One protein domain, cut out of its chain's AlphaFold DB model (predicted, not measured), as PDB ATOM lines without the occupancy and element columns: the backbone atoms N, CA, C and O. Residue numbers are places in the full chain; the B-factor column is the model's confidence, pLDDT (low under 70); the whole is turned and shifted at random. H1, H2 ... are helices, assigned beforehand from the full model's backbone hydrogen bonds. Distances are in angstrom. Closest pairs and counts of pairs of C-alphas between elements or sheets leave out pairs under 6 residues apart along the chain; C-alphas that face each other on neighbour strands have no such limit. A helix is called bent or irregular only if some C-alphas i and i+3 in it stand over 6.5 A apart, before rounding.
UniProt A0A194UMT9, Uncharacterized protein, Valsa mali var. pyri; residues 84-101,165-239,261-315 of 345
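AT A GLANCE: This is residues 84 to 101, 165 to 239 and 261 to 315 of the 345 residues of an uncharacterized protein of Valsa mali var. pyri (UniProt A0A194UMT9). The longest helix, H4, packs its last part alone on H3 and sticks out at its other end as a free arm, residues 261 to 272. H3 makes an antiparallel hairpin with H2, H1 packs on H2, and short H5 packs on H3. The printed part has 148 residues with five named helices, H1 to H5 in chain order, and no named strand; the class is all helix. It is only just extended, close to loose, with a radius of gyration of the C-alphas of 22.4 A and spans of 85 by 41 by 27 A.

IN THESE COORDINATES: Find C-alpha 261 at (206.825, 107.602, 246.048); from there H4 runs 59.6 A to residue 301, with a kink of 26 degrees near residue 269. H4 is neither bent nor irregular, but only just: C-alphas 269 and 272 are 6.3 A apart. H3, residues 199 to 234, spans 52.3 A. H2, residues 166 to 192, spans 38.1 A and is only just irregular, with C-alphas 187 and 190 6.6 A apart. H1, residues 84 to 100, begins at (160.810, 143.995, 225.124) and spans 25.2 A. H5, residues 303 to 309, ends at (152.459, 154.829, 242.984).

HOW THE PARTS SIT: Look first at the hub, H3. Its residues 218 to 232 alone touch residues 288 to 301 of H4, closest at the C-alphas of Val 222 and Cys 295, 5.1 A, opposite ways at a shallow tilt of 23 degrees. H2 touches H3, closest at the C-alphas of Ala 174 and Ala 217, 4.1 A. H1 touches H2, closest at the C-alphas of Phe 85 and Gly 179, 4.2 A, and is apart from H3. H5 touches residues 208 to 215 of H3 alone, closest at the C-alphas of Gln 211 and Pro 305, 5.0 A, at a shallow tilt of 34 degrees, only just short of steep. Every O i to N i+4 pair is within hydrogen-bond range in H3 and H5; 12 of 13 are in H1, 21 of 23 in H2, 35 of 37 in H4.

THE WHOLE: The C-alphas of Gly 199 and Arg 261, the two farthest apart, are 84.9 A apart. Residues 102 to 164 and 240 to 260 are not printed, with C-alpha gaps of 14.4 A and 27.2 A. Residues 236 to 239 have pLDDT under 70.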
ATOM      1  N   ARG A  84     160.242 144.854 224.072       93.06
ATOM      2  CA  ARG A  84     160.810 143.995 225.124       93.06
ATOM      3  C   ARG A  84     159.754 143.274 225.959       93.06
ATOM      4  O   ARG A  84     160.071 142.307 226.647       93.06
ATOM      5  N   PHE A  85     158.491 143.697 225.878       96.06
ATOM      6  CA  PHE A  85     157.383 142.946 226.463       96.06
ATOM      7  C   PHE A  85     157.247 141.547 225.837       96.06
ATOM      8  O   PHE A  85     156.951 140.596 226.555       96.06
ATOM      9  N   LEU A  86     157.535 141.399 224.535       96.62
ATOM     10  CA  LEU A  86     157.511 140.105 223.845       96.62
ATOM     11  C   LEU A  86     158.586 139.173 224.400       96.62
ATOM     12  O   LEU A  86     158.293 138.020 224.704       96.62
ATOM     13  N   GLU A  87     159.803 139.684 224.610       94.88
ATOM     14  CA  GLU A  87     160.889 138.927 225.248       94.88
ATOM     15  C   GLU A  87     160.480 138.453 226.646       94.88
ATOM     16  O   GLU A  87     160.714 137.301 227.016       94.88
ATOM     17  N   ALA A  88     159.847 139.335 227.424       95.00
ATOM     18  CA  ALA A  88     159.419 139.039 228.783       95.00
ATOM     19  C   ALA A  88     158.321 137.961 228.823       95.00
ATOM     20  O   ALA A  88     158.446 136.995 229.578       95.00
ATOM     21  N   PHE A  89     157.287 138.078 227.982       97.12
ATOM     22  CA  PHE A  89     156.219 137.078 227.898       97.12
ATOM     23  C   PHE A  89     156.704 135.752 227.319       97.12
ATOM     24  O   PHE A  89     156.374 134.703 227.868       97.12
ATOM     25  N   HIS A  90     157.537 135.782 226.277       97.12
ATOM     26  CA  HIS A  90     158.146 134.576 225.728       97.12
ATOM     27  C   HIS A  90     158.977 133.856 226.795       97.12
ATOM     28  O   HIS A  90     158.779 132.669 227.030       97.12
ATOM     29  N   ALA A  91     159.837 134.576 227.525       95.06
ATOM     30  CA  ALA A  91     160.641 133.988 228.593       95.06
ATOM     31  C   ALA A  91     159.792 133.420 229.747       95.06
ATOM     32  O   ALA A  91     160.173 132.412 230.345       95.06
ATOM     33  N   ALA A  92     158.654 134.045 230.075       95.62
ATOM     34  CA  ALA A  92     157.697 133.497 231.037       95.62
ATOM     35  C   ALA A  92     157.055 132.201 230.509       95.62
ATOM     36  O   ALA A  92     157.001 131.205 231.229       95.62
ATOM     37  N   GLY A  93     156.639 132.197 229.239       94.75
ATOM     38  CA  GLY A  93     156.041 131.048 228.561       94.75
ATOM     39  C   GLY A  93     156.994 129.860 228.438       94.75
ATOM     40  O   GLY A  93     156.606 128.738 228.747       94.75
ATOM     41  N   THR A  94     158.262 130.091 228.076       95.38
ATOM     42  CA  THR A  94     159.285 129.034 228.015       95.38
ATOM     43  C   THR A  94     159.495 128.382 229.378       95.38
ATOM     44  O   THR A  94     159.572 127.158 229.472       95.38
ATOM     45  N   LEU A  95     159.557 129.177 230.452       92.62
ATOM     46  CA  LEU A  95     159.684 128.627 231.799       92.62
ATOM     47  C   LEU A  95     158.453 127.843 232.214       92.62
ATOM     48  O   LEU A  95     158.594 126.742 232.737       92.62
ATOM     49  N   TYR A  96     157.264 128.373 231.945       93.12
ATOM     50  CA  TYR A  96     156.025 127.659 232.200       93.12
ATOM     51  C   TYR A  96     155.999 126.311 231.462       93.12
ATOM     52  O   TYR A  96     155.788 125.279 232.090       93.12
ATOM     53  N   ALA A  97     156.317 126.290 230.165       92.38
ATOM     54  CA  ALA A  97     156.380 125.066 229.367       92.38
ATOM     55  C   ALA A  97     157.421 124.063 229.897       92.38
ATOM     56  O   ALA A  97     157.177 122.855 229.899       92.38
ATOM     57  N   SER A  98     158.562 124.551 230.399       90.75
ATOM     58  CA  SER A  98     159.613 123.698 230.969       90.75
ATOM     59  C   SER A  98     159.191 122.960 232.243       90.75
ATOM     60  O   SER A  98     159.760 121.917 232.544       90.75
ATOM     61  N   LEU A  99     158.176 123.450 232.966       88.25
ATOM     62  CA  LEU A  99     157.640 122.775 234.154       88.25
ATOM     63  C   LEU A  99     156.806 121.534 233.812       88.25
ATOM     64  O   LEU A  99     156.644 120.664 234.664       88.25
ATOM     65  N   TYR A 100     156.283 121.459 232.586       85.12
ATOM     66  CA  TYR A 100     155.404 120.377 232.127       85.12
ATOM     67  C   TYR A 100     156.017 119.534 231.007       85.12
ATOM     68  O   TYR A 100     155.433 118.530 230.601       85.12
ATOM     69  N   SER A 101     157.185 119.926 230.500       80.44
ATOM     70  CA  SER A 101     157.909 119.143 229.508       80.44
ATOM     71  C   SER A 101     158.529 117.908 230.175       80.44
ATOM     72  O   SER A 101     159.195 118.051 231.204       80.44
ATOM     73  N   PRO A 165     158.519 123.992 241.590       85.88
ATOM     74  CA  PRO A 165     159.172 124.657 242.703       85.88
ATOM     75  C   PRO A 165     158.729 126.126 242.776       85.88
ATOM     76  O   PRO A 165     158.615 126.800 241.752       85.88
ATOM     77  N   ALA A 166     158.477 126.629 243.987       88.06
ATOM     78  CA  ALA A 166     157.919 127.967 244.198       88.06
ATOM     79  C   ALA A 166     158.754 129.082 243.536       88.06
ATOM     80  O   ALA A 166     158.196 130.033 242.992       88.06
ATOM     81  N   GLU A 167     160.085 128.949 243.502       90.12
ATOM     82  CA  GLU A 167     160.962 129.905 242.819       90.12
ATOM     83  C   GLU A 167     160.741 129.968 241.302       90.12
ATOM     84  O   GLU A 167     160.958 131.023 240.707       90.12
ATOM     85  N   ALA A 168     160.287 128.880 240.671       91.88
ATOM     86  CA  ALA A 168     159.972 128.873 239.246       91.88
ATOM     87  C   ALA A 168     158.690 129.665 238.970       91.88
ATOM     88  O   ALA A 168     158.653 130.457 238.032       91.88
ATOM     89  N   TRP A 169     157.675 129.533 239.827       94.19
ATOM     90  CA  TRP A 169     156.470 130.360 239.749       94.19
ATOM     91  C   TRP A 169     156.770 131.840 239.980       94.19
ATOM     92  O   TRP A 169     156.331 132.677 239.195       94.19
ATOM     93  N   LEU A 170     157.579 132.171 240.993       95.25
ATOM     94  CA  LEU A 170     158.020 133.551 241.229       95.25
ATOM     95  C   LEU A 170     158.779 134.121 240.021       95.25
ATOM     96  O   LEU A 170     158.561 135.268 239.641       95.25
ATOM     97  N   ASP A 171     159.622 133.316 239.378       94.88
ATOM     98  CA  ASP A 171     160.337 133.678 238.152       94.88
ATOM     99  C   ASP A 171     159.421 133.902 236.940       94.88
ATOM    100  O   ASP A 171     159.722 134.758 236.100       94.88
ATOM    101  N   ILE A 172     158.347 133.117 236.818       95.94
ATOM    102  CA  ILE A 172     157.328 133.270 235.773       95.94
ATOM    103  C   ILE A 172     156.552 134.564 236.017       95.94
ATOM    104  O   ILE A 172     156.453 135.389 235.110       95.94
ATOM    105  N   PHE A 173     156.079 134.791 237.245       96.62
ATOM    106  CA  PHE A 173     155.351 136.008 237.605       96.62
ATOM    107  C   PHE A 173     156.206 137.263 237.445       96.62
ATOM    108  O   PHE A 173     155.740 138.234 236.854       96.62
ATOM    109  N   ALA A 174     157.471 137.233 237.874       96.88
ATOM    110  CA  ALA A 174     158.393 138.351 237.687       96.88
ATOM    111  C   ALA A 174     158.503 138.753 236.205       96.88
ATOM    112  O   ALA A 174     158.430 139.932 235.863       96.88
ATOM    113  N   ARG A 175     158.622 137.769 235.304       96.94
ATOM    114  CA  ARG A 175     158.695 138.009 233.856       96.94
ATOM    115  C   ARG A 175     157.360 138.464 233.268       96.94
ATOM    116  O   ARG A 175     157.354 139.393 232.469       96.94
ATOM    117  N   ALA A 176     156.247 137.861 233.680       97.44
ATOM    118  CA  ALA A 176     154.916 138.221 233.203       97.44
ATOM    119  C   ALA A 176     154.532 139.655 233.605       97.44
ATOM    120  O   ALA A 176     154.141 140.444 232.749       97.44
ATOM    121  N   PHE A 177     154.719 140.034 234.873       98.06
ATOM    122  CA  PHE A 177     154.465 141.399 235.338       98.06
ATOM    123  C   PHE A 177     155.392 142.418 234.670       98.06
ATOM    124  O   PHE A 177     154.938 143.494 234.282       98.06
ATOM    125  N   ASN A 178     156.667 142.072 234.456       97.12
ATOM    126  CA  ASN A 178     157.571 142.932 233.697       97.12
ATOM    127  C   ASN A 178     157.097 143.104 232.243       97.12
ATOM    128  O   ASN A 178     157.149 144.206 231.706       97.12
ATOM    129  N   GLY A 179     156.589 142.036 231.619       97.19
ATOM    130  CA  GLY A 179     155.963 142.095 230.299       97.19
ATOM    131  C   GLY A 179     154.751 143.022 230.270       97.19
ATOM    132  O   GLY A 179     154.664 143.877 229.395       97.19
ATOM    133  N   MET A 180     153.866 142.934 231.268       97.38
ATOM    134  CA  MET A 180     152.701 143.821 231.388       97.38
ATOM    135  C   MET A 180     153.103 145.290 231.546       97.38
ATOM    136  O   MET A 180     152.534 146.150 230.879       97.38
ATOM    137  N   TYR A 181     154.106 145.585 232.378       97.12
ATOM    138  CA  TYR A 181     154.650 146.939 232.508       97.12
ATOM    139  C   TYR A 181     155.130 147.488 231.158       97.12
ATOM    140  O   TYR A 181     154.732 148.583 230.762       97.12
ATOM    141  N   LEU A 182     155.950 146.717 230.441       96.88
ATOM    142  CA  LEU A 182     156.508 147.123 229.152       96.88
ATOM    143  C   LEU A 182     155.424 147.277 228.078       96.88
ATOM    144  O   LEU A 182     155.489 148.199 227.274       96.88
ATOM    145  N   LEU A 183     154.401 146.420 228.090       96.94
ATOM    146  CA  LEU A 183     153.260 146.522 227.184       96.94
ATOM    147  C   LEU A 183     152.493 147.834 227.401       96.94
ATOM    148  O   LEU A 183     152.196 148.544 226.441       96.94
ATOM    149  N   VAL A 184     152.203 148.175 228.660       96.50
ATOM    150  CA  VAL A 184     151.517 149.426 229.013       96.50
ATOM    151  C   VAL A 184     152.389 150.644 228.692       96.50
ATOM    152  O   VAL A 184     151.884 151.660 228.213       96.50
ATOM    153  N   GLU A 185     153.704 150.553 228.892       95.00
ATOM    154  CA  GLU A 185     154.643 151.606 228.499       95.00
ATOM    155  C   GLU A 185     154.636 151.840 226.982       95.00
ATOM    156  O   GLU A 185     154.575 152.988 226.545       95.00
ATOM    157  N   THR A 186     154.631 150.775 226.180       94.88
ATOM    158  CA  THR A 186     154.527 150.872 224.719       94.88
ATOM    159  C   THR A 186     153.175 151.432 224.281       94.88
ATOM    160  O   THR A 186     153.130 152.307 223.421       94.88
ATOM    161  N   ALA A 187     152.073 151.004 224.902       94.00
ATOM    162  CA  ALA A 187     150.738 151.516 224.589       94.00
ATOM    163  C   ALA A 187     150.591 153.016 224.901       94.00
ATOM    164  O   ALA A 187     149.918 153.737 224.171       94.00
ATOM    165  N   THR A 188     151.241 153.493 225.967       94.69
ATOM    166  CA  THR A 188     151.243 154.911 226.372       94.69
ATOM    167  C   THR A 188     152.350 155.733 225.709       94.69
ATOM    168  O   THR A 188     152.412 156.948 225.901       94.69
ATOM    169  N   LEU A 189     153.230 155.106 224.919       93.38
ATOM    170  CA  LEU A 189     154.291 155.806 224.198       93.38
ATOM    171  C   LEU A 189     153.703 156.782 223.179       93.38
ATOM    172  O   LEU A 189     154.201 157.891 223.070       93.38
ATOM    173  N   VAL A 190     152.627 156.395 222.493       91.00
ATOM    174  CA  VAL A 190     151.972 157.210 221.460       91.00
ATOM    175  C   VAL A 190     151.498 158.560 222.024       91.00
ATOM    176  O   VAL A 190     151.825 159.604 221.458       91.00
ATOM    177  N   ASP A 191     150.849 158.559 223.194       92.31
ATOM    178  CA  ASP A 191     150.482 159.788 223.917       92.31
ATOM    179  C   ASP A 191     151.702 160.616 224.324       92.31
ATOM    180  O   ASP A 191     151.672 161.842 224.232       92.31
ATOM    181  N   ALA A 192     152.808 159.971 224.706       89.25
ATOM    182  CA  ALA A 192     154.048 160.673 225.034       89.25
ATOM    183  C   ALA A 192     154.706 161.355 223.815       89.25
ATOM    184  O   ALA A 192     155.504 162.271 224.003       89.25
ATOM    185  N   LEU A 193     154.366 160.945 222.586       89.69
ATOM    186  CA  LEU A 193     154.814 161.586 221.341       89.69
ATOM    187  C   LEU A 193     153.937 162.767 220.915       89.69
ATOM    188  O   LEU A 193     154.248 163.432 219.930       89.69
ATOM    189  N   GLY A 194     152.856 163.037 221.649       87.69
ATOM    190  CA  GLY A 194     151.929 164.125 221.354       87.69
ATOM    191  C   GLY A 194     150.703 163.711 220.541       87.69
ATOM    192  O   GLY A 194     149.925 164.586 220.173       87.69
ATOM    193  N   PHE A 195     150.490 162.414 220.285       90.00
ATOM    194  CA  PHE A 195     149.223 161.918 219.740       90.00
ATOM    195  C   PHE A 195     148.334 161.406 220.887       90.00
ATOM    196  O   PHE A 195     148.606 160.323 221.405       90.00
ATOM    197  N   PRO A 196     147.295 162.147 221.312       89.38
ATOM    198  CA  PRO A 196     146.534 161.852 222.527       89.38
ATOM    199  C   PRO A 196     145.536 160.697 222.317       89.38
ATOM    200  O   PRO A 196     144.325 160.912 222.319       89.38
ATOM    201  N   LEU A 197     146.033 159.475 222.113       93.50
ATOM    202  CA  LEU A 197     145.208 158.284 221.892       93.50
ATOM    203  C   LEU A 197     144.346 157.959 223.117       93.50
ATOM    204  O   LEU A 197     143.164 157.652 222.979       93.50
ATOM    205  N   TRP A 198     144.933 158.025 224.313       91.88
ATOM    206  CA  TRP A 198     144.244 157.746 225.577       91.88
ATOM    207  C   TRP A 198     143.723 159.029 226.239       91.88
ATOM    208  O   TRP A 198     142.745 159.004 226.992       91.88
ATOM    209  N   GLY A 199     144.371 160.161 225.964       92.62
ATOM    210  CA  GLY A 199     144.079 161.444 226.595       92.62
ATOM    211  C   GLY A 199     144.614 161.537 228.034       92.62
ATOM    212  O   GLY A 199     145.057 160.541 228.614       92.62
ATOM    213  N   PRO A 200     144.579 162.730 228.664       91.56
ATOM    214  CA  PRO A 200     145.332 162.994 229.897       91.56
ATOM    215  C   PRO A 200     144.932 162.112 231.088       91.56
ATOM    216  O   PRO A 200     145.789 161.663 231.850       91.56
ATOM    217  N   TYR A 201     143.632 161.839 231.239       93.19
ATOM    218  CA  TYR A 201     143.102 161.044 232.350       93.19
ATOM    219  C   TYR A 201     143.543 159.576 232.270       93.19
ATOM    220  O   TYR A 201     144.101 159.034 233.228       93.19
ATOM    221  N   TRP A 202     143.333 158.930 231.118       93.75
ATOM    222  CA  TRP A 202     143.706 157.527 230.936       93.75
ATOM    223  C   TRP A 202     145.214 157.342 230.846       93.75
ATOM    224  O   TRP A 202     145.723 156.388 231.424       93.75
ATOM    225  N   PHE A 203     145.942 158.267 230.215       93.06
ATOM    226  CA  PHE A 203     147.404 158.239 230.183       93.06
ATOM    227  C   PHE A 203     148.010 158.214 231.593       93.06
ATOM    228  O   PHE A 203     148.858 157.367 231.894       93.06
ATOM    229  N   ALA A 204     147.545 159.101 232.482       92.62
ATOM    230  CA  ALA A 204     148.012 159.142 233.866       92.62
ATOM    231  C   ALA A 204     147.695 157.830 234.600       92.62
ATOM    232  O   ALA A 204     148.566 157.255 235.255       92.62
ATOM    233  N   ARG A 205     146.471 157.310 234.437       95.12
ATOM    234  CA  ARG A 205     146.045 156.059 235.072       95.12
ATOM    235  C   ARG A 205     146.842 154.854 234.576       95.12
ATOM    236  O   ARG A 205     147.375 154.112 235.394       95.12
ATOM    237  N   LEU A 206     146.975 154.685 233.262       95.50
ATOM    238  CA  LEU A 206     147.748 153.605 232.645       95.50
ATOM    239  C   LEU A 206     149.217 153.665 233.066       95.50
ATOM    240  O   LEU A 206     149.797 152.637 233.403       95.50
ATOM    241  N   THR A 207     149.802 154.863 233.136       93.38
ATOM    242  CA  THR A 207     151.176 155.029 233.622       93.38
ATOM    243  C   THR A 207     151.319 154.526 235.062       93.38
ATOM    244  O   THR A 207     152.263 153.791 235.349       93.38
ATOM    245  N   VAL A 208     150.374 154.852 235.954       95.25
ATOM    246  CA  VAL A 208     150.377 154.375 237.350       95.25
ATOM    247  C   VAL A 208     150.179 152.859 237.436       95.25
ATOM    248  O   VAL A 208     150.915 152.198 238.170       95.25
ATOM    249  N   GLU A 209     149.245 152.280 236.677       96.19
ATOM    250  CA  GLU A 209     149.061 150.819 236.640       96.19
ATOM    251  C   GLU A 209     150.315 150.106 236.106       96.19
ATOM    252  O   GLU A 209     150.747 149.097 236.662       96.19
ATOM    253  N   GLY A 210     150.977 150.679 235.096       96.31
ATOM    254  CA  GLY A 210     152.273 150.207 234.611       96.31
ATOM    255  C   GLY A 210     153.330 150.172 235.718       96.31
ATOM    256  O   GLY A 210     154.026 149.169 235.873       96.31
ATOM    257  N   GLN A 211     153.422 151.225 236.538       96.00
ATOM    258  CA  GLN A 211     154.348 151.247 237.679       96.00
ATOM    259  C   GLN A 211     154.022 150.169 238.721       96.00
ATOM    260  O   GLN A 211     154.942 149.571 239.279       96.00
ATOM    261  N   ARG A 212     152.741 149.858 238.958       97.50
ATOM    262  CA  ARG A 212     152.349 148.760 239.860       97.50
ATOM    263  C   ARG A 212     152.805 147.406 239.332       97.50
ATOM    264  O   ARG A 212     153.369 146.626 240.094       97.50
ATOM    265  N   PHE A 213     152.625 147.139 238.037       97.69
ATOM    266  CA  PHE A 213     153.147 145.915 237.424       97.69
ATOM    267  C   PHE A 213     154.668 145.830 237.536       97.69
ATOM    268  O   PHE A 213     155.194 144.774 237.885       97.69
ATOM    269  N   TRP A 214     155.379 146.938 237.324       97.38
ATOM    270  CA  TRP A 214     156.830 146.955 237.487       97.38
ATOM    271  C   TRP A 214     157.253 146.660 238.932       97.38
ATOM    272  O   TRP A 214     158.142 145.838 239.152       97.38
ATOM    273  N   PHE A 215     156.576 147.246 239.922       97.19
ATOM    274  CA  PHE A 215     156.823 146.941 241.331       97.19
ATOM    275  C   PHE A 215     156.615 145.452 241.638       97.19
ATOM    276  O   PHE A 215     157.481 144.819 242.239       97.19
ATOM    277  N   LEU A 216     155.488 144.873 241.207       97.00
ATOM    278  CA  LEU A 216     155.187 143.453 241.426       97.00
ATOM    279  C   LEU A 216     156.226 142.545 240.757       97.00
ATOM    280  O   LEU A 216     156.654 141.556 241.351       97.00
ATOM    281  N   ALA A 217     156.689 142.911 239.559       97.44
ATOM    282  CA  ALA A 217     157.747 142.195 238.860       97.44
ATOM    283  C   ALA A 217     159.045 142.138 239.678       97.44
ATOM    284  O   ALA A 217     159.629 141.064 239.848       97.44
ATOM    285  N   LEU A 218     159.471 143.286 240.214       96.69
ATOM    286  CA  LEU A 218     160.657 143.397 241.061       96.69
ATOM    287  C   LEU A 218     160.480 142.629 242.375       96.69
ATOM    288  O   LEU A 218     161.376 141.888 242.767       96.69
ATOM    289  N   ALA A 219     159.315 142.727 243.021       96.56
ATOM    290  CA  ALA A 219     159.032 142.020 244.268       96.56
ATOM    291  C   ALA A 219     159.113 140.492 244.090       96.56
ATOM    292  O   ALA A 219     159.775 139.806 244.874       96.56
ATOM    293  N   CYS A 220     158.517 139.954 243.019       96.75
ATOM    294  CA  CYS A 220     158.648 138.541 242.660       96.75
ATOM    295  C   CYS A 220     160.102 138.162 242.329       96.75
ATOM    296  O   CYS A 220     160.567 137.095 242.735       96.75
ATOM    297  N   GLY A 221     160.835 139.037 241.629       95.38
ATOM    298  CA  GLY A 221     162.249 138.842 241.299       95.38
ATOM    299  C   GLY A 221     163.141 138.745 242.537       95.38
ATOM    300  O   GLY A 221     163.925 137.801 242.657       95.38
ATOM    301  N   VAL A 222     162.959 139.658 243.492       96.31
ATOM    302  CA  VAL A 222     163.643 139.660 244.792       96.31
ATOM    303  C   VAL A 222     163.297 138.389 245.569       96.31
ATOM    304  O   VAL A 222     164.203 137.666 245.976       96.31
ATOM    305  N   ALA A 223     162.014 138.035 245.704       95.81
ATOM    306  CA  ALA A 223     161.595 136.821 246.411       95.81
ATOM    307  C   ALA A 223     162.185 135.532 245.794       95.81
ATOM    308  O   ALA A 223     162.694 134.661 246.508       95.81
ATOM    309  N   SER A 224     162.189 135.419 244.461       94.50
ATOM    310  CA  SER A 224     162.838 134.310 243.745       94.50
ATOM    311  C   SER A 224     164.352 134.283 243.979       94.50
ATOM    312  O   SER A 224     164.953 133.234 244.218       94.50
ATOM    313  N   GLY A 225     164.997 135.448 243.952       92.75
ATOM    314  CA  GLY A 225     166.421 135.569 244.225       92.75
ATOM    315  C   GLY A 225     166.787 135.139 245.647       92.75
ATOM    316  O   GLY A 225     167.703 134.335 245.819       92.75
ATOM    317  N   LEU A 226     166.026 135.577 246.656       93.69
ATOM    318  CA  LEU A 226     166.227 135.182 248.053       93.69
ATOM    319  C   LEU A 226     166.051 133.673 248.247       93.69
ATOM    320  O   LEU A 226     166.910 133.035 248.853       93.69
ATOM    321  N   THR A 227     164.987 133.077 247.698       92.00
ATOM    322  CA  THR A 227     164.764 131.622 247.803       92.00
ATOM    323  C   THR A 227     165.906 130.823 247.170       92.00
ATOM    324  O   THR A 227     166.380 129.849 247.759       92.00
ATOM    325  N   LYS A 228     166.436 131.268 246.024       91.94
ATOM    326  CA  LYS A 228     167.616 130.664 245.384       91.94
ATOM    327  C   LYS A 228     168.897 130.839 246.203       91.94
ATOM    328  O   LYS A 228     169.690 129.902 246.267       91.94
ATOM    329  N   ILE A 229     169.103 131.994 246.845       91.00
ATOM    330  CA  ILE A 229     170.242 132.225 247.751       91.00
ATOM    331  C   ILE A 229     170.165 131.259 248.937       91.00
ATOM    332  O   ILE A 229     171.141 130.568 249.225       91.00
ATOM    333  N   VAL A 230     168.999 131.158 249.582       89.75
ATOM    334  CA  VAL A 230     168.779 130.246 250.715       89.75
ATOM    335  C   VAL A 230     169.031 128.797 250.300       89.75
ATOM    336  O   VAL A 230     169.767 128.093 250.988       89.75
ATOM    337  N   LYS A 231     168.519 128.358 249.143       87.44
ATOM    338  CA  LYS A 231     168.789 127.009 248.617       87.44
ATOM    339  C   LYS A 231     170.266 126.780 248.305       87.44
ATOM    340  O   LYS A 231     170.769 125.693 248.565       87.44
ATOM    341  N   LEU A 232     170.973 127.786 247.789       86.12
ATOM    342  CA  LEU A 232     172.405 127.682 247.507       86.12
ATOM    343  C   LEU A 232     173.232 127.492 248.786       86.12
ATOM    344  O   LEU A 232     174.234 126.784 248.748       86.12
ATOM    345  N   PHE A 233     172.813 128.096 249.902       83.06
ATOM    346  CA  PHE A 233     173.443 127.894 251.208       83.06
ATOM    347  C   PHE A 233     173.036 126.569 251.863       83.06
ATOM    348  O   PHE A 233     173.904 125.854 252.357       83.06
ATOM    349  N   ALA A 234     171.745 126.225 251.845       81.38
ATOM    350  CA  ALA A 234     171.217 125.022 252.489       81.38
ATOM    351  C   ALA A 234     171.642 123.727 251.777       81.38
ATOM    352  O   ALA A 234     171.928 122.726 252.428       81.38
ATOM    353  N   TYR A 235     171.715 123.757 250.446       71.94
ATOM    354  CA  TYR A 235     172.062 122.612 249.606       71.94
ATOM    355  C   TYR A 235     173.383 122.818 248.870       71.94
ATOM    356  O   TYR A 235     173.536 122.292 247.769       71.94
ATOM    357  N   ALA A 236     174.324 123.590 249.435       60.62
ATOM    358  CA  ALA A 236     175.663 123.743 248.866       60.62
ATOM    359  C   ALA A 236     176.223 122.337 248.580       60.62
ATOM    360  O   ALA A 236     176.511 121.610 249.533       60.62
ATOM    361  N   PRO A 237     176.303 121.904 247.305       53.56
ATOM    362  CA  PRO A 237     176.505 120.495 247.014       53.56
ATOM    363  C   PRO A 237     177.856 120.080 247.580       53.56
ATOM    364  O   PRO A 237     178.878 120.665 247.222       53.56
ATOM    365  N   VAL A 238     177.868 119.089 248.476       55.81
ATOM    366  CA  VAL A 238     179.114 118.416 248.859       55.81
ATOM    367  C   VAL A 238     179.806 118.063 247.539       55.81
ATOM    368  O   VAL A 238     179.126 117.552 246.640       55.81
ATOM    369  N   PRO A 239     181.090 118.432 247.339       54.84
ATOM    370  CA  PRO A 239     181.767 118.154 246.080       54.84
ATOM    371  C   PRO A 239     181.532 116.683 245.723       54.84
ATOM    372  O   PRO A 239     181.516 115.872 246.649       54.84
ATOM    373  N   ARG A 261     207.748 108.195 247.026       76.31
ATOM    374  CA  ARG A 261     206.825 107.602 246.048       76.31
ATOM    375  C   ARG A 261     205.369 107.744 246.482       76.31
ATOM    376  O   ARG A 261     204.535 108.174 245.678       76.31
ATOM    377  N   GLU A 262     205.069 107.488 247.752       73.38
ATOM    378  CA  GLU A 262     203.716 107.659 248.287       73.38
ATOM    379  C   GLU A 262     203.293 109.141 248.303       73.38
ATOM    380  O   GLU A 262     202.171 109.495 247.925       73.38
ATOM    381  N   ARG A 263     204.214 110.064 248.602       77.38
ATOM    382  CA  ARG A 263     203.971 111.515 248.534       77.38
ATOM    383  C   ARG A 263     203.749 112.017 247.102       77.38
ATOM    384  O   ARG A 263     202.984 112.965 246.905       77.38
ATOM    385  N   GLU A 264     204.406 111.430 246.103       79.31
ATOM    386  CA  GLU A 264     204.195 111.700 244.669       79.31
ATOM    387  C   GLU A 264     202.801 111.224 244.212       79.31
ATOM    388  O   GLU A 264     202.079 111.945 243.514       79.31
ATOM    389  N   ARG A 265     202.391 110.029 244.659       81.88
ATOM    390  CA  ARG A 265     201.069 109.437 244.396       81.88
ATOM    391  C   ARG A 265     199.948 110.266 245.021       81.88
ATOM    392  O   ARG A 265     198.999 110.649 244.330       81.88
ATOM    393  N   LEU A 266     200.091 110.628 246.296       75.94
ATOM    394  CA  LEU A 266     199.146 111.489 247.004       75.94
ATOM    395  C   LEU A 266     199.071 112.882 246.376       75.94
ATOM    396  O   LEU A 266     197.971 113.413 246.236       75.94
ATOM    397  N   ARG A 267     200.191 113.472 245.934       78.38
ATOM    398  CA  ARG A 267     200.175 114.755 245.207       78.38
ATOM    399  C   ARG A 267     199.399 114.660 243.893       78.38
ATOM    400  O   ARG A 267     198.563 115.530 243.648       78.38
ATOM    401  N   ARG A 268     199.587 113.595 243.103       80.25
ATOM    402  CA  ARG A 268     198.833 113.362 241.855       80.25
ATOM    403  C   ARG A 268     197.327 113.206 242.070       80.25
ATOM    404  O   ARG A 268     196.558 113.673 241.240       80.25
ATOM    405  N   ILE A 269     196.894 112.615 243.185       80.56
ATOM    406  CA  ILE A 269     195.465 112.454 243.512       80.56
ATOM    407  C   ILE A 269     194.889 113.721 244.167       80.56
ATOM    408  O   ILE A 269     193.770 114.146 243.866       80.56
ATOM    409  N   MET A 270     195.634 114.353 245.076       76.44
ATOM    410  CA  MET A 270     195.172 115.528 245.817       76.44
ATOM    411  C   MET A 270     195.132 116.794 244.967       76.44
ATOM    412  O   MET A 270     194.260 117.632 245.205       76.44
ATOM    413  N   TRP A 271     196.043 116.957 244.004       78.81
ATOM    414  CA  TRP A 271     196.135 118.171 243.191       78.81
ATOM    415  C   TRP A 271     194.879 118.413 242.330       78.81
ATOM    416  O   TRP A 271     194.252 119.461 242.518       78.81
ATOM    417  N   PRO A 272     194.389 117.453 241.512       82.94
ATOM    418  CA  PRO A 272     193.139 117.614 240.764       82.94
ATOM    419  C   PRO A 272     191.932 117.839 241.680       82.94
ATOM    420  O   PRO A 272     191.093 118.689 241.399       82.94
ATOM    421  N   ARG A 273     191.874 117.153 242.832       77.00
ATOM    422  CA  ARG A 273     190.803 117.331 243.834       77.00
ATOM    423  C   ARG A 273     190.835 118.715 244.480       77.00
ATOM    424  O   ARG A 273     189.794 119.274 244.833       77.00
ATOM    425  N   ARG A 274     192.023 119.278 244.717       79.50
ATOM    426  CA  ARG A 274     192.188 120.634 245.259       79.50
ATOM    427  C   ARG A 274     191.745 121.669 244.231       79.50
ATOM    428  O   ARG A 274     191.006 122.578 244.612       79.50
ATOM    429  N   GLU A 275     192.120 121.493 242.966       82.56
ATOM    430  CA  GLU A 275     191.737 122.405 241.889       82.56
ATOM    431  C   GLU A 275     190.238 122.309 241.572       82.56
ATOM    432  O   GLU A 275     189.562 123.331 241.555       82.56
ATOM    433  N   GLN A 276     189.656 121.106 241.499       81.88
ATOM    434  CA  GLN A 276     188.202 120.918 241.379       81.88
ATOM    435  C   GLN A 276     187.440 121.593 242.523       81.88
ATOM    436  O   GLN A 276     186.473 122.312 242.281       81.88
ATOM    437  N   ARG A 277     187.894 121.448 243.779       78.81
ATOM    438  CA  ARG A 277     187.285 122.145 244.929       78.81
ATOM    439  C   ARG A 277     187.471 123.658 244.869       78.81
ATOM    440  O   ARG A 277     186.631 124.390 245.393       78.81
ATOM    441  N   ARG A 278     188.578 124.143 244.305       83.75
ATOM    442  CA  ARG A 278     188.839 125.575 244.116       83.75
ATOM    443  C   ARG A 278     187.910 126.149 243.052       83.75
ATOM    444  O   ARG A 278     187.245 127.143 243.334       83.75
ATOM    445  N   LEU A 279     187.815 125.497 241.894       85.62
ATOM    446  CA  LEU A 279     186.934 125.867 240.786       85.62
ATOM    447  C   LEU A 279     185.464 125.781 241.191       85.62
ATOM    448  O   LEU A 279     184.705 126.713 240.946       85.62
ATOM    449  N   TRP A 280     185.068 124.723 241.898       82.12
ATOM    450  CA  TRP A 280     183.716 124.579 242.429       82.12
ATOM    451  C   TRP A 280     183.371 125.709 243.411       82.12
ATOM    452  O   TRP A 280     182.376 126.406 243.214       82.12
ATOM    453  N   ARG A 281     184.233 125.997 244.402       84.31
ATOM    454  CA  ARG A 281     184.038 127.139 245.322       84.31
ATOM    455  C   ARG A 281     184.040 128.481 244.595       84.31
ATOM    456  O   ARG A 281     183.329 129.398 245.001       84.31
ATOM    457  N   ALA A 282     184.854 128.641 243.555       86.94
ATOM    458  CA  ALA A 282     184.856 129.844 242.729       86.94
ATOM    459  C   ALA A 282     183.531 129.994 241.967       86.94
ATOM    460  O   ALA A 282     182.951 131.076 241.994       86.94
ATOM    461  N   ASN A 283     183.004 128.910 241.389       87.06
ATOM    462  CA  ASN A 283     181.725 128.887 240.683       87.06
ATOM    463  C   ASN A 283     180.547 129.195 241.619       87.06
ATOM    464  O   ASN A 283     179.719 130.042 241.302       87.06
ATOM    465  N   ILE A 284     180.495 128.583 242.807       86.31
ATOM    466  CA  ILE A 284     179.453 128.873 243.806       86.31
ATOM    467  C   ILE A 284     179.517 130.336 244.252       86.31
ATOM    468  O   ILE A 284     178.494 131.018 244.251       86.31
ATOM    469  N   ARG A 285     180.712 130.861 244.557       87.94
ATOM    470  CA  ARG A 285     180.880 132.279 244.915       87.94
ATOM    471  C   ARG A 285     180.514 133.219 243.768       87.94
ATOM    472  O   ARG A 285     179.967 134.285 244.022       87.94
ATOM    473  N   ALA A 286     180.811 132.864 242.521       87.81
ATOM    474  CA  ALA A 286     180.412 133.651 241.358       87.81
ATOM    475  C   ALA A 286     178.885 133.670 241.192       87.81
ATOM    476  O   ALA A 286     178.308 134.749 241.083       87.81
ATOM    477  N   LYS A 287     178.229 132.504 241.279       88.06
ATOM    478  CA  LYS A 287     176.762 132.382 241.247       88.06
ATOM    479  C   LYS A 287     176.102 133.185 242.366       88.06
ATOM    480  O   LYS A 287     175.194 133.961 242.092       88.06
ATOM    481  N   LEU A 288     176.591 133.045 243.600       90.38
ATOM    482  CA  LEU A 288     176.086 133.789 244.754       90.38
ATOM    483  C   LEU A 288     176.244 135.299 244.559       90.38
ATOM    484  O   LEU A 288     175.280 136.030 244.748       90.38
ATOM    485  N   ARG A 289     177.429 135.769 244.145       89.75
ATOM    486  CA  ARG A 289     177.671 137.201 243.905       89.75
ATOM    487  C   ARG A 289     176.728 137.771 242.851       89.75
ATOM    488  O   ARG A 289     176.145 138.819 243.099       89.75
ATOM    489  N   GLY A 290     176.544 137.082 241.724       88.44
ATOM    490  CA  GLY A 290     175.616 137.530 240.681       88.44
ATOM    491  C   GLY A 290     174.167 137.573 241.171       88.44
ATOM    492  O   GLY A 290     173.446 138.532 240.911       88.44
ATOM    493  N   LEU A 291     173.751 136.567 241.943       90.12
ATOM    494  CA  LEU A 291     172.394 136.486 242.477       90.12
ATOM    495  C   LEU A 291     172.121 137.573 243.529       90.12
ATOM    496  O   LEU A 291     171.089 138.234 243.461       90.12
ATOM    497  N   VAL A 292     173.063 137.804 244.449       91.31
ATOM    498  CA  VAL A 292     172.990 138.875 245.456       91.31
ATOM    499  C   VAL A 292     172.987 140.247 244.790       91.31
ATOM    500  O   VAL A 292     172.125 141.059 245.102       91.31
ATOM    501  N   ARG A 293     173.903 140.498 243.844       91.44
ATOM    502  CA  ARG A 293     173.971 141.766 243.101       91.44
ATOM    503  C   ARG A 293     172.640 142.071 242.415       91.44
ATOM    504  O   ARG A 293     172.131 143.178 242.560       91.44
ATOM    505  N   LYS A 294     172.045 141.075 241.747       90.69
ATOM    506  CA  LYS A 294     170.721 141.206 241.132       90.69
ATOM    507  C   LYS A 294     169.630 141.504 242.165       90.69
ATOM    508  O   LYS A 294     168.864 142.432 241.959       90.69
ATOM    509  N   CYS A 295     169.582 140.770 243.280       93.56
ATOM    510  CA  CYS A 295     168.590 141.012 244.335       93.56
ATOM    511  C   CYS A 295     168.699 142.424 244.911       93.56
ATOM    512  O   CYS A 295     167.682 143.074 245.116       93.56
ATOM    513  N   VAL A 296     169.921 142.898 245.168       93.62
ATOM    514  CA  VAL A 296     170.166 144.252 245.677       93.62
ATOM    515  C   VAL A 296     169.723 145.291 244.653       93.62
ATOM    516  O   VAL A 296     169.040 146.239 245.023       93.62
ATOM    517  N   ALA A 297     170.058 145.106 243.372       93.00
ATOM    518  CA  ALA A 297     169.620 146.012 242.316       93.00
ATOM    519  C   ALA A 297     168.088 146.058 242.200       93.00
ATOM    520  O   ALA A 297     167.520 147.147 242.237       93.00
ATOM    521  N   ASP A 298     167.424 144.899 242.141       93.88
ATOM    522  CA  ASP A 298     165.963 144.803 242.041       93.88
ATOM    523  C   ASP A 298     165.273 145.382 243.295       93.88
ATOM    524  O   ASP A 298     164.244 146.043 243.187       93.88
ATOM    525  N   PHE A 299     165.857 145.190 244.486       94.81
ATOM    526  CA  PHE A 299     165.340 145.733 245.744       94.81
ATOM    527  C   PHE A 299     165.449 147.258 245.818       94.81
ATOM    528  O   PHE A 299     164.481 147.924 246.174       94.81
ATOM    529  N   LEU A 300     166.605 147.826 245.466       94.12
ATOM    530  CA  LEU A 300     166.784 149.280 245.414       94.12
ATOM    531  C   LEU A 300     165.858 149.909 244.361       94.12
ATOM    532  O   LEU A 300     165.299 150.982 244.592       94.12
ATOM    533  N   ASP A 301     165.643 149.217 243.238       94.31
ATOM    534  CA  ASP A 301     164.745 149.676 242.181       94.31
ATOM    535  C   ASP A 301     163.265 149.659 242.588       94.31
ATOM    536  O   ASP A 301     162.506 150.401 241.975       94.31
ATOM    537  N   LEU A 302     162.842 148.928 243.635       94.81
ATOM    538  CA  LEU A 302     161.452 148.968 244.140       94.81
ATOM    539  C   LEU A 302     161.024 150.371 244.583       94.81
ATOM    540  O   LEU A 302     159.844 150.719 244.488       94.81
ATOM    541  N   ALA A 303     161.971 151.189 245.049       93.62
ATOM    542  CA  ALA A 303     161.697 152.556 245.468       93.62
ATOM    543  C   ALA A 303     161.219 153.435 244.303       93.62
ATOM    544  O   ALA A 303     160.420 154.348 244.512       93.62
ATOM    545  N   VAL A 304     161.655 153.151 243.069       92.88
ATOM    546  CA  VAL A 304     161.306 153.958 241.893       92.88
ATOM    547  C   VAL A 304     159.808 153.847 241.566       92.88
ATOM    548  O   VAL A 304     159.124 154.864 241.699       92.88
ATOM    549  N   PRO A 305     159.231 152.670 241.234       95.12
ATOM    550  CA  PRO A 305     157.791 152.557 241.037       95.12
ATOM    551  C   PRO A 305     157.016 152.783 242.337       95.12
ATOM    552  O   PRO A 305     155.931 153.360 242.300       95.12
ATOM    553  N   GLY A 306     157.570 152.395 243.494       93.62
ATOM    554  CA  GLY A 306     156.938 152.611 244.796       93.62
ATOM    555  C   GLY A 306     156.687 154.091 245.100       93.62
ATOM    556  O   GLY A 306     155.630 154.433 245.632       93.62
ATOM    557  N   SER A 307     157.612 154.973 244.708       93.62
ATOM    558  CA  SER A 307     157.452 156.425 244.848       93.62
ATOM    559  C   SER A 307     156.397 157.004 243.906       93.62
ATOM    560  O   SER A 307     155.590 157.827 244.330       93.62
ATOM    561  N   VAL A 308     156.328 156.524 242.659       90.81
ATOM    562  CA  VAL A 308     155.350 157.007 241.668       90.81
ATOM    563  C   VAL A 308     153.929 156.560 242.011       90.81
ATOM    564  O   VAL A 308     152.984 157.322 241.833       90.81
ATOM    565  N   VAL A 309     153.764 155.340 242.529       92.62
ATOM    566  CA  VAL A 309     152.459 154.829 242.984       92.62
ATOM    567  C   VAL A 309     152.033 155.466 244.317       92.62
ATOM    568  O   VAL A 309     150.852 155.444 244.659       92.62
ATOM    569  N   GLY A 310     152.971 156.058 245.064       90.06
ATOM    570  CA  GLY A 310     152.721 156.675 246.369       90.06
ATOM    571  C   GLY A 310     152.772 155.699 247.548       90.06
ATOM    572  O   GLY A 310     152.352 156.048 248.650       90.06
ATOM    573  N   TRP A 311     153.289 154.482 247.346       91.19
ATOM    574  CA  TRP A 311     153.492 153.494 248.414       91.19
ATOM    575  C   TRP A 311     154.698 153.820 249.296       91.19
ATOM    576  O   TRP A 311     154.696 153.492 250.480       91.19
ATOM    577  N   VAL A 312     155.715 154.483 248.739       89.00
ATOM    578  CA  VAL A 312     156.921 154.886 249.470       89.00
ATOM    579  C   VAL A 312     157.135 156.384 249.290       89.00
ATOM    580  O   VAL A 312     157.224 156.875 248.168       89.00
ATOM    581  N   LYS A 313     157.239 157.130 250.392       89.38
ATOM    582  CA  LYS A 313     157.539 158.566 250.351       89.38
ATOM    583  C   LYS A 313     159.046 158.760 250.199       89.38
ATOM    584  O   LYS A 313     159.765 158.791 251.190       89.38
ATOM    585  N   VAL A 314     159.510 158.850 248.957       89.56
ATOM    586  CA  VAL A 314     160.914 159.117 248.612       89.56
ATOM    587  C   VAL A 314     160.967 160.384 247.773       89.56
ATOM    588  O   VAL A 314     160.184 160.539 246.836       89.56
ATOM    589  N   ASP A 315     161.869 161.299 248.109       90.50
ATOM    590  CA  ASP A 315     162.087 162.504 247.321       90.50
ATOM    591  C   ASP A 315     162.739 162.178 245.963       90.50
ATOM    592  O   ASP A 315     163.426 161.168 245.786       90.50
TER     593      ASP A 315